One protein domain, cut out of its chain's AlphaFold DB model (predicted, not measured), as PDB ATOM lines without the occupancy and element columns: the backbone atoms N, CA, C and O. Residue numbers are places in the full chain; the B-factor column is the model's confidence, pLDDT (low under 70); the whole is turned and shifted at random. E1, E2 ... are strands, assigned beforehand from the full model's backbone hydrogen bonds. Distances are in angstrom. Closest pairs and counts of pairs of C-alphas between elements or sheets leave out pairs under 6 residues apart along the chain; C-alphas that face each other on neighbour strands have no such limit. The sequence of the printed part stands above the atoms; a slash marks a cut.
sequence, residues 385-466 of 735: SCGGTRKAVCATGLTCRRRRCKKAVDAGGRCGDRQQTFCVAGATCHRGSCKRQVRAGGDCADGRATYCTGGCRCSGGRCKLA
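AT A GLANCE: This is residues 385 to 466 of the 735 residues of an uncharacterized protein of Porphyra umbilicalis (UniProt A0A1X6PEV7). The domain is a slender rod of three small strand units set end to end: E1 to E3, then E4 to E6, then the hairpin of E7 and E8. Each of the first two units is a hairpin whose second strand also pairs, farther along, with a third strand that comes back after a long loop. The printed part has 82 residues with no named helix and eight named strands, E1 to E8 in chain order; the class is all strand, though only 33 residues are in named elements. Two mixed sheets have the orders E1, E2, E3 and E4, E5, E6, and E7 and E8 form an antiparallel sheet. The whole is loose, with a radius of gyration of the C-alphas of 16.0 A and spans of 54 by 19 by 17 A.

HOW THE PARTS SIT: E1, residues 398 to 401, and E2, residues 404 to 409, are an antiparallel hairpin, with N 399 and O 406 2.8 A apart, within hydrogen-bond range. E3, residues 421 to 423, is parallel to E2, with N 409 and O 422 at 2.9 A. The pairing is staggered: E2 pairs with E1 over residues 404 to 407 and with E3 over 407 to 409. E4, residues 428 to 430, and E5, residues 433 to 438, are the next hairpin, antiparallel, with N 435 and O 428 at 2.8 A. The closest C-alphas of E3 and E5, those of Cys 423 and Cys 434, are 5.5 A apart. E6, residues 450 to 452, is parallel to E5, with N 451 and O 436 at 2.9 A. E7, residues 456 to 459, and E8, residues 462 to 465, are an antiparallel hairpin, with N 457 and O 464 at 2.9 A. The closest C-alphas of E6 and E8, those of Cys 452 and Cys 463, are 5.6 A apart. E1 and E8 are apart.

IN THESE COORDINATES: E1 begins at C-alpha 398, (137.480, 164.253, 33.013), and is 9.2 A long. E2 is 15.1 A long and E3 7.1 A. E4, 6.2 A long, begins at C-alpha 428, (126.935, 163.896, 47.874). E5 is 15.0 A long, E6 6.8 A and E7 9.1 A. E8, 9.7 A long, ends at C-alpha 465, (124.102, 162.707, 69.111).

THE WHOLE: The two C-alphas farthest apart, those of Arg 390 and Ala 466, are 53.9 A apart. The printed part has no cut. The links E2 to E3 and E5 to E6 are long, with 11 residues each. The mean pLDDT of the printed part is 74.9, and 15 residues are under 70, among them 387 to 391 and 445 to 449.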
ATOM      1  N   SER A 385     130.158 168.958  25.902       81.50
ATOM      2  CA  SER A 385     129.308 167.808  25.544       81.50
ATOM      3  C   SER A 385     130.105 166.596  25.040       81.50
ATOM      4  O   SER A 385     131.011 166.752  24.229       81.50
ATOM      5  N   CYS A 386     129.713 165.384  25.438       78.75
ATOM      6  CA  CYS A 386     130.372 164.121  25.063       78.75
ATOM      7  C   CYS A 386     129.362 162.995  24.777       78.75
ATOM      8  O   CYS A 386     128.196 163.080  25.171       78.75
ATOM      9  N   GLY A 387     129.800 161.922  24.108       68.81
ATOM     10  CA  GLY A 387     128.955 160.749  23.826       68.81
ATOM     11  C   GLY A 387     127.850 161.009  22.789       68.81
ATOM     12  O   GLY A 387     126.674 160.731  23.040       68.81
ATOM     13  N   GLY A 388     128.225 161.584  21.641       67.69
ATOM     14  CA  GLY A 388     127.378 161.729  20.451       67.69
ATOM     15  C   GLY A 388     127.917 160.925  19.261       67.69
ATOM     16  O   GLY A 388     128.863 160.159  19.403       67.69
ATOM     17  N   THR A 389     127.348 161.130  18.070       56.50
ATOM     18  CA  THR A 389     127.832 160.516  16.813       56.50
ATOM     19  C   THR A 389     129.187 161.059  16.346       56.50
ATOM     20  O   THR A 389     129.858 160.425  15.539       56.50
ATOM     21  N   ARG A 390     129.619 162.213  16.866       57.44
ATOM     22  CA  ARG A 390     130.999 162.704  16.757       57.44
ATOM     23  C   ARG A 390     131.802 162.157  17.944       57.44
ATOM     24  O   ARG A 390     131.342 162.293  19.080       57.44
ATOM     25  N   LYS A 391     132.987 161.577  17.689       60.19
ATOM     26  CA  LYS A 391     133.917 161.000  18.689       60.19
ATOM     27  C   LYS A 391     134.583 162.083  19.568       60.19
ATOM     28  O   LYS A 391     135.796 162.243  19.570       60.19
ATOM     29  N   ALA A 392     133.775 162.858  20.287       70.06
ATOM     30  CA  ALA A 392     134.227 163.891  21.214       70.06
ATOM     31  C   ALA A 392     134.643 163.250  22.549       70.06
ATOM     32  O   ALA A 392     133.791 162.765  23.305       70.06
ATOM     33  N   VAL A 393     135.952 163.221  22.800       76.94
ATOM     34  CA  VAL A 393     136.581 162.642  23.995       76.94
ATOM     35  C   VAL A 393     136.815 163.752  25.021       76.94
ATOM     36  O   VAL A 393     137.106 164.890  24.661       76.94
ATOM     37  N   CYS A 394     136.653 163.446  26.305       81.44
ATOM     38  CA  CYS A 394     136.921 164.404  27.374       81.44
ATOM     39  C   CYS A 394     138.430 164.596  27.587       81.44
ATOM     40  O   CYS A 394     139.199 163.665  27.364       81.44
ATOM     41  N   ALA A 395     138.848 165.776  28.055       82.75
ATOM     42  CA  ALA A 395     140.236 166.000  28.468       82.75
ATOM     43  C   ALA A 395     140.673 165.028  29.581       82.75
ATOM     44  O   ALA A 395     139.845 164.567  30.373       82.75
ATOM     45  N   THR A 396     141.975 164.749  29.658       78.88
ATOM     46  CA  THR A 396     142.587 163.889  30.681       78.88
ATOM     47  C   THR A 396     142.127 164.296  32.088       78.88
ATOM     48  O   THR A 396     142.095 165.479  32.427       78.88
ATOM     49  N   GLY A 397     141.698 163.322  32.898       73.75
ATOM     50  CA  GLY A 397     141.112 163.568  34.225       73.75
ATOM     51  C   GLY A 397     139.624 163.973  34.242       73.75
ATOM     52  O   GLY A 397     139.087 164.258  35.315       73.75
ATOM     53  N   LEU A 398     138.924 163.988  33.097       81.56
ATOM     54  CA  LEU A 398     137.480 164.253  33.013       81.56
ATOM     55  C   LEU A 398     136.689 163.021  32.536       81.56
ATOM     56  O   LEU A 398     136.968 162.436  31.494       81.56
ATOM     57  N   THR A 399     135.614 162.673  33.246       82.38
ATOM     58  CA  THR A 399     134.719 161.556  32.902       82.38
ATOM     59  C   THR A 399     133.488 162.039  32.130       82.38
ATOM     60  O   THR A 399     132.849 163.022  32.516       82.38
ATOM     61  N   CYS A 400     133.076 161.322  31.080       81.62
ATOM     62  CA  CYS A 400     131.816 161.602  30.384       81.62
ATOM     63  C   CYS A 400     130.609 161.090  31.196       81.62
ATOM     64  O   CYS A 400     130.329 159.892  31.222       81.62
ATOM     65  N   ARG A 401     129.848 161.982  31.850       79.88
ATOM     66  CA  ARG A 401     128.694 161.612  32.697       79.88
ATOM     67  C   ARG A 401     127.449 162.437  32.360       79.88
ATOM     68  O   ARG A 401     127.428 163.657  32.516       79.88
ATOM     69  N   ARG A 402     126.376 161.755  31.929       83.56
ATOM     70  CA  ARG A 402     125.135 162.355  31.374       83.56
ATOM     71  C   ARG A 402     125.404 163.297  30.180       83.56
ATOM     72  O   ARG A 402     124.899 164.415  30.149       83.56
ATOM     73  N   ARG A 403     126.206 162.832  29.212       84.19
ATOM     74  CA  ARG A 403     126.632 163.571  28.002       84.19
ATOM     75  C   ARG A 403     127.387 164.891  28.248       84.19
ATOM     76  O   ARG A 403     127.448 165.720  27.347       84.19
ATOM     77  N   ARG A 404     127.999 165.083  29.424       83.81
ATOM     78  CA  ARG A 404     128.993 166.148  29.658       83.81
ATOM     79  C   ARG A 404     130.279 165.609  30.271       83.81
ATOM     80  O   ARG A 404     130.216 164.684  31.081       83.81
ATOM     81  N   CYS A 405     131.407 166.212  29.913       85.19
ATOM     82  CA  CYS A 405     132.709 165.962  30.524       85.19
ATOM     83  C   CYS A 405     132.792 166.643  31.887       85.19
ATOM     84  O   CYS A 405     132.496 167.835  31.998       85.19
ATOM     85  N   LYS A 406     133.161 165.894  32.929       86.31
ATOM     86  CA  LYS A 406     133.178 166.392  34.309       86.31
ATOM     87  C   LYS A 406     134.384 165.896  35.083       86.31
ATOM     88  O   LYS A 406     134.740 164.729  34.954       86.31
ATOM     89  N   LYS A 407     134.951 166.747  35.937       83.94
ATOM     90  CA  LYS A 407     136.008 166.337  36.865       83.94
ATOM     91  C   LYS A 407     135.394 165.516  38.002       83.94
ATOM     92  O   LYS A 407     134.358 165.907  38.556       83.94
ATOM     93  N   ALA A 408     136.015 164.382  38.312       82.25
ATOM     94  CA  ALA A 408     135.753 163.640  39.540       82.25
ATOM     95  C   ALA A 408     136.270 164.449  40.742       82.25
ATOM     96  O   ALA A 408     137.303 165.108  40.644       82.25
ATOM     97  N   VAL A 409     135.525 164.446  41.846       82.88
ATOM     98  CA  VAL A 409     135.873 165.184  43.064       82.88
ATOM     99  C   VAL A 409     135.650 164.291  44.278       82.88
ATOM    100  O   VAL A 409     134.542 163.799  44.506       82.88
ATOM    101  N   ASP A 410     136.707 164.084  45.049       79.75
ATOM    102  CA  ASP A 410     136.699 163.254  46.248       79.75
ATOM    103  C   ASP A 410     136.081 163.957  47.462       79.75
ATOM    104  O   ASP A 410     135.675 165.125  47.418       79.75
ATOM    105  N   ALA A 411     135.948 163.211  48.558       71.69
ATOM    106  CA  ALA A 411     135.379 163.725  49.796       71.69
ATOM    107  C   ALA A 411     136.229 164.892  50.340       71.69
ATOM    108  O   ALA A 411     137.447 164.793  50.433       71.69
ATOM    109  N   GLY A 412     135.584 166.012  50.674       68.06
ATOM    110  CA  GLY A 412     136.231 167.271  51.062       68.06
ATOM    111  C   GLY A 412     136.394 168.278  49.918       68.06
ATOM    112  O   GLY A 412     136.413 169.483  50.171       68.06
ATOM    113  N   GLY A 413     136.425 167.828  48.658       75.06
ATOM    114  CA  GLY A 413     136.571 168.708  47.496       75.06
ATOM    115  C   GLY A 413     135.341 169.589  47.221       75.06
ATOM    116  O   GLY A 413     134.209 169.239  47.570       75.06
ATOM    117  N   ARG A 414     135.551 170.751  46.581       76.12
ATOM    118  CA  ARG A 414     134.481 171.720  46.270       76.12
ATOM    119  C   ARG A 414     133.536 171.213  45.173       76.12
ATOM    120  O   ARG A 414     133.967 170.629  44.181       76.12
ATOM    121  N   CYS A 415     132.244 171.492  45.321       75.31
ATOM    122  CA  CYS A 415     131.197 171.140  44.365       75.31
ATOM    123  C   CYS A 415     130.104 172.218  44.305       75.31
ATOM    124  O   CYS A 415     129.729 172.813  45.310       75.31
ATOM    125  N   GLY A 416     129.539 172.437  43.119       70.50
ATOM    126  CA  GLY A 416     128.448 173.396  42.908       70.50
ATOM    127  C   GLY A 416     127.969 173.347  41.464       70.50
ATOM    128  O   GLY A 416     126.799 173.065  41.190       70.50
ATOM    129  N   ASP A 417     128.921 173.458  40.537       72.44
ATOM    130  CA  ASP A 417     128.735 173.262  39.103       72.44
ATOM    131  C   ASP A 417     128.306 171.840  38.735       72.44
ATOM    132  O   ASP A 417     129.093 171.005  38.283       72.44
ATOM    133  N   ARG A 418     126.994 171.593  38.809       66.75
ATOM    134  CA  ARG A 418     126.342 170.353  38.348       66.75
ATOM    135  C   ARG A 418     126.666 169.996  36.892       66.75
ATOM    136  O   ARG A 418     126.414 168.857  36.491       66.75
ATOM    137  N   GLN A 419     127.175 170.936  36.091       71.38
ATOM    138  CA  GLN A 419     127.620 170.698  34.716       71.38
ATOM    139  C   GLN A 419     129.093 170.263  34.620       71.38
ATOM    140  O   GLN A 419     129.390 169.500  33.707       71.38
ATOM    141  N   GLN A 420     129.970 170.690  35.541       73.88
ATOM    142  CA  GLN A 420     131.435 170.566  35.431       73.88
ATOM    143  C   GLN A 420     132.071 169.570  36.416       73.88
ATOM    144  O   GLN A 420     133.100 168.980  36.097       73.88
ATOM    145  N   THR A 421     131.482 169.355  37.595       80.50
ATOM    146  CA  THR A 421     132.036 168.485  38.653       80.50
ATOM    147  C   THR A 421     131.057 167.386  39.062       80.50
ATOM    148  O   THR A 421     129.845 167.478  38.821       80.50
ATOM    149  N   PHE A 422     131.566 166.309  39.665       83.31
ATOM    150  CA  PHE A 422     130.746 165.335  40.385       83.31
ATOM    151  C   PHE A 422     131.511 164.667  41.528       83.31
ATOM    152  O   PHE A 422     132.679 164.323  41.382       83.31
ATOM    153  N   CYS A 423     130.810 164.409  42.631       82.94
ATOM    154  CA  CYS A 423     131.353 163.649  43.748       82.94
ATOM    155  C   CYS A 423     131.484 162.155  43.391       82.94
ATOM    156  O   CYS A 423     130.544 161.572  42.830       82.94
ATOM    157  N   VAL A 424     132.626 161.540  43.709       78.69
ATOM    158  CA  VAL A 424     132.869 160.088  43.570       78.69
ATOM    159  C   VAL A 424     132.569 159.313  44.863       78.69
ATOM    160  O   VAL A 424     132.204 159.894  45.885       78.69
ATOM    161  N   ALA A 425     132.647 157.978  44.789       68.75
ATOM    162  CA  ALA A 425     132.637 157.052  45.930       68.75
ATOM    163  C   ALA A 425     131.544 157.309  46.995       68.75
ATOM    164  O   ALA A 425     131.812 157.380  48.193       68.75
ATOM    165  N   GLY A 426     130.292 157.476  46.551       68.06
ATOM    166  CA  GLY A 426     129.122 157.621  47.430       68.06
ATOM    167  C   GLY A 426     128.951 158.993  48.098       68.06
ATOM    168  O   GLY A 426     127.941 159.210  48.764       68.06
ATOM    169  N   ALA A 427     129.877 159.937  47.908       75.50
ATOM    170  CA  ALA A 427     129.726 161.292  48.427       75.50
ATOM    171  C   ALA A 427     128.613 162.072  47.696       75.50
ATOM    172  O   ALA A 427     128.375 161.902  46.498       75.50
ATOM    173  N   THR A 428     127.945 162.975  48.417       77.88
ATOM    174  CA  THR A 428     126.935 163.896  47.874       77.88
ATOM    175  C   THR A 428     127.362 165.349  48.075       77.88
ATOM    176  O   THR A 428     128.138 165.662  48.974       77.88
ATOM    177  N   CYS A 429     126.894 166.252  47.214       78.12
ATOM    178  CA  CYS A 429     127.265 167.663  47.298       78.12
ATOM    179  C   CYS A 429     126.405 168.387  48.345       78.12
ATOM    180  O   CYS A 429     125.204 168.570  48.130       78.12
ATOM    181  N   HIS A 430     127.009 168.812  49.459       76.38
ATOM    182  CA  HIS A 430     126.320 169.460  50.574       76.38
ATOM    183  C   HIS A 430     127.083 170.706  51.054       76.38
ATOM    184  O   HIS A 430     128.267 170.631  51.381       76.38
ATOM    185  N   ARG A 431     126.398 171.864  51.074       75.12
ATOM    186  CA  ARG A 431     126.965 173.199  51.377       75.12
ATOM    187  C   ARG A 431     128.304 173.485  50.663       75.12
ATOM    188  O   ARG A 431     129.249 173.958  51.278       75.12
ATOM    189  N   GLY A 432     128.390 173.184  49.365       75.69
ATOM    190  CA  GLY A 432     129.568 173.504  48.548       75.69
ATOM    191  C   GLY A 432     130.709 172.475  48.570       75.69
ATOM    192  O   GLY A 432     131.682 172.660  47.843       75.69
ATOM    193  N   SER A 433     130.596 171.381  49.337       79.25
ATOM    194  CA  SER A 433     131.613 170.315  49.402       79.25
ATOM    195  C   SER A 433     131.023 168.926  49.150       79.25
ATOM    196  O   SER A 433     129.879 168.644  49.515       79.25
ATOM    197  N   CYS A 434     131.808 168.036  48.546       82.38
ATOM    198  CA  CYS A 434     131.483 166.619  48.426       82.38
ATOM    199  C   CYS A 434     131.662 165.930  49.783       82.38
ATOM    200  O   CYS A 434     132.781 165.846  50.279       82.38
ATOM    201  N   LYS A 435     130.578 165.430  50.386       80.38
ATOM    202  CA  LYS A 435     130.602 164.780  51.707       80.38
ATOM    203  C   LYS A 435     130.000 163.380  51.668       80.38
ATOM    204  O   LYS A 435     128.928 163.182  51.090       80.38
ATOM    205  N   ARG A 436     130.662 162.407  52.296       79.06
ATOM    206  CA  ARG A 436     130.089 161.074  52.549       79.06
ATOM    207  C   ARG A 436     129.115 161.137  53.728       79.06
ATOM    208  O   ARG A 436     129.344 161.878  54.681       79.06
ATOM    209  N   GLN A 437     128.028 160.372  53.647       78.75
ATOM    210  CA  GLN A 437     127.040 160.267  54.721       78.75
ATOM    211  C   GLN A 437     127.502 159.243  55.763       78.75
ATOM    212  O   GLN A 437     127.792 158.104  55.407       78.75
ATOM    213  N   VAL A 438     127.501 159.631  57.037       78.44
ATOM    214  CA  VAL A 438     127.860 158.775  58.176       78.44
ATOM    215  C   VAL A 438     126.653 158.630  59.118       78.44
ATOM    216  O   VAL A 438     125.811 159.534  59.227       78.44
ATOM    217  N   ARG A 439     126.519 157.460  59.753       78.94
ATOM    218  CA  ARG A 439     125.488 157.146  60.763       78.94
ATOM    219  C   ARG A 439     125.998 157.485  62.172       78.94
ATOM    220  O   ARG A 439     127.185 157.741  62.348       78.94
ATOM    221  N   ALA A 440     125.117 157.478  63.171       73.44
ATOM    222  CA  ALA A 440     125.532 157.580  64.573       73.44
ATOM    223  C   ALA A 440     126.582 156.501  64.917       73.44
ATOM    224  O   ALA A 440     126.493 155.381  64.414       73.44
ATOM    225  N   GLY A 441     127.579 156.852  65.732       70.62
ATOM    226  CA  GLY A 441     128.675 155.966  66.146       70.62
ATOM    227  C   GLY A 441     129.814 155.784  65.132       70.62
ATOM    228  O   GLY A 441     130.891 155.353  65.530       70.62
ATOM    229  N   GLY A 442     129.617 156.142  63.858       76.12
ATOM    230  CA  GLY A 442     130.666 156.079  62.833       76.12
ATOM    231  C   GLY A 442     131.618 157.277  62.863       76.12
ATOM    232  O   GLY A 442     131.252 158.365  63.317       76.12
ATOM    233  N   ASP A 443     132.828 157.079  62.354       76.19
ATOM    234  CA  ASP A 443     133.908 158.066  62.391       76.19
ATOM    235  C   ASP A 443     133.712 159.200  61.368       76.19
ATOM    236  O   ASP A 443     133.126 159.032  60.292       76.19
ATOM    237  N   CYS A 444     134.182 160.394  61.719       72.69
ATOM    238  CA  CYS A 444     134.045 161.609  60.930       72.69
ATOM    239  C   CYS A 444     135.276 162.508  61.092       72.69
ATOM    240  O   CYS A 444     135.675 162.844  62.201       72.69
ATOM    241  N   ALA A 445     135.839 162.940  59.964       65.81
ATOM    242  CA  ALA A 445     136.907 163.934  59.929       65.81
ATOM    243  C   ALA A 445     136.320 165.351  59.843       65.81
ATOM    244  O   ALA A 445     135.282 165.566  59.198       65.81
ATOM    245  N   ASP A 446     136.992 166.317  60.471       59.53
ATOM    246  CA  ASP A 446     136.443 167.631  60.804       59.53
ATOM    247  C   ASP A 446     135.840 168.406  59.633       59.53
ATOM    248  O   ASP A 446     136.509 168.964  58.760       59.53
ATOM    249  N   GLY A 447     134.506 168.444  59.637       61.38
ATOM    250  CA  GLY A 447     133.656 169.324  58.844       61.38
ATOM    251  C   GLY A 447     133.674 169.143  57.322       61.38
ATOM    252  O   GLY A 447     132.684 169.510  56.685       61.38
ATOM    253  N   ARG A 448     134.737 168.613  56.704       61.22
ATOM    254  CA  ARG A 448     134.976 168.720  55.251       61.22
ATOM    255  C   ARG A 448     134.568 167.477  54.461       61.22
ATOM    256  O   ARG A 448     133.796 167.622  53.516       61.22
ATOM    257  N   ALA A 449     135.030 166.283  54.837       64.62
ATOM    258  CA  ALA A 449     134.851 165.052  54.048       64.62
ATOM    259  C   ALA A 449     133.575 164.248  54.370       64.62
ATOM    260  O   ALA A 449     133.055 163.517  53.522       64.62
ATOM    261  N   THR A 450     133.037 164.400  55.578       72.00
ATOM    262  CA  THR A 450     131.923 163.600  56.112       72.00
ATOM    263  C   THR A 450     130.802 164.479  56.662       72.00
ATOM    264  O   THR A 450     131.034 165.621  57.058       72.00
ATOM    265  N   TYR A 451     129.573 163.958  56.700       75.62
ATOM    266  CA  TYR A 451     128.490 164.541  57.492       75.62
ATOM    267  C   TYR A 451     127.684 163.458  58.214       75.62
ATOM    268  O   TYR A 451     127.290 162.449  57.623       75.62
ATOM    269  N   CYS A 452     127.438 163.686  59.500       76.56
ATOM    270  CA  CYS A 452     126.618 162.824  60.338       76.56
ATOM    271  C   CYS A 452     125.129 162.985  59.992       76.56
ATOM    272  O   CYS A 452     124.691 164.044  59.534       76.56
ATOM    273  N   THR A 453     124.330 161.941  60.222       74.12
ATOM    274  CA  THR A 453     122.874 161.963  60.001       74.12
ATOM    275  C   THR A 453     122.089 161.502  61.227       74.12
ATOM    276  O   THR A 453     122.651 160.894  62.131       74.12
ATOM    277  N   GLY A 454     120.797 161.851  61.293       71.00
ATOM    278  CA  GLY A 454     119.953 161.577  62.465       71.00
ATOM    279  C   GLY A 454     120.208 162.515  63.653       71.00
ATOM    280  O   GLY A 454     120.298 162.053  64.781       71.00
ATOM    281  N   GLY A 455     120.393 163.820  63.408       70.56
ATOM    282  CA  GLY A 455     120.617 164.824  64.465       70.56
ATOM    283  C   GLY A 455     122.011 164.806  65.110       70.56
ATOM    284  O   GLY A 455     122.297 165.629  65.973       70.56
ATOM    285  N   CYS A 456     122.890 163.900  64.683       72.94
ATOM    286  CA  CYS A 456     124.254 163.797  65.193       72.94
ATOM    287  C   CYS A 456     125.160 164.946  64.705       72.94
ATOM    288  O   CYS A 456     125.045 165.391  63.560       72.94
ATOM    289  N   ARG A 457     126.112 165.366  65.547       76.00
ATOM    290  CA  ARG A 457     127.272 166.197  65.176       76.00
ATOM    291  C   ARG A 457     128.548 165.350  65.220       76.00
ATOM    292  O   ARG A 457     128.588 164.305  65.863       76.00
ATOM    293  N   CYS A 458     129.590 165.807  64.532       72.06
ATOM    294  CA  CYS A 458     130.928 165.257  64.731       72.06
ATOM    295  C   CYS A 458     131.506 165.833  66.034       72.06
ATOM    296  O   CYS A 458     131.388 167.038  66.255       72.06
ATOM    297  N   SER A 459     132.055 164.988  66.908       76.31
ATOM    298  CA  SER A 459     132.648 165.394  68.190       76.31
ATOM    299  C   SER A 459     133.680 164.354  68.635       76.31
ATOM    300  O   SER A 459     133.326 163.204  68.904       76.31
ATOM    301  N   GLY A 460     134.956 164.750  68.703       74.38
ATOM    302  CA  GLY A 460     136.074 163.836  68.974       74.38
ATOM    303  C   GLY A 460     136.161 162.723  67.927       74.38
ATOM    304  O   GLY A 460     135.988 161.554  68.259       74.38
ATOM    305  N   GLY A 461     136.286 163.100  66.649       74.69
ATOM    306  CA  GLY A 461     136.424 162.173  65.517       74.69
ATOM    307  C   GLY A 461     135.218 161.273  65.208       74.69
ATOM    308  O   GLY A 461     135.300 160.464  64.288       74.69
ATOM    309  N   ARG A 462     134.097 161.369  65.944       76.81
ATOM    310  CA  ARG A 462     132.973 160.418  65.836       76.81
ATOM    311  C   ARG A 462     131.601 161.099  65.807       76.81
ATOM    312  O   ARG A 462     131.388 162.138  66.434       76.81
ATOM    313  N   CYS A 463     130.653 160.516  65.072       78.81
ATOM    314  CA  CYS A 463     129.286 161.022  64.932       78.81
ATOM    315  C   CYS A 463     128.437 160.708  66.175       78.81
ATOM    316  O   CYS A 463     127.762 159.677  66.237       78.81
ATOM    317  N   LYS A 464     128.451 161.614  67.153       77.56
ATOM    318  CA  LYS A 464     127.680 161.533  68.406       77.56
ATOM    319  C   LYS A 464     126.349 162.282  68.265       77.56
ATOM    320  O   LYS A 464     126.259 163.250  67.504       77.56
ATOM    321  N   LEU A 465     125.306 161.873  68.993       71.88
ATOM    322  CA  LEU A 465     124.102 162.707  69.111       71.88
ATOM    323  C   LEU A 465     124.474 164.039  69.777       71.88
ATOM    324  O   LEU A 465     125.343 164.077  70.645       71.88
ATOM    325  N   ALA A 466     123.821 165.130  69.374       60.50
ATOM    326  CA  ALA A 466     123.946 166.395  70.088       60.50
ATOM    327  C   ALA A 466     123.246 166.267  71.452       60.50
ATOM    328  O   ALA A 466     122.019 166.301  71.529       60.50
TER     329      ALA A 466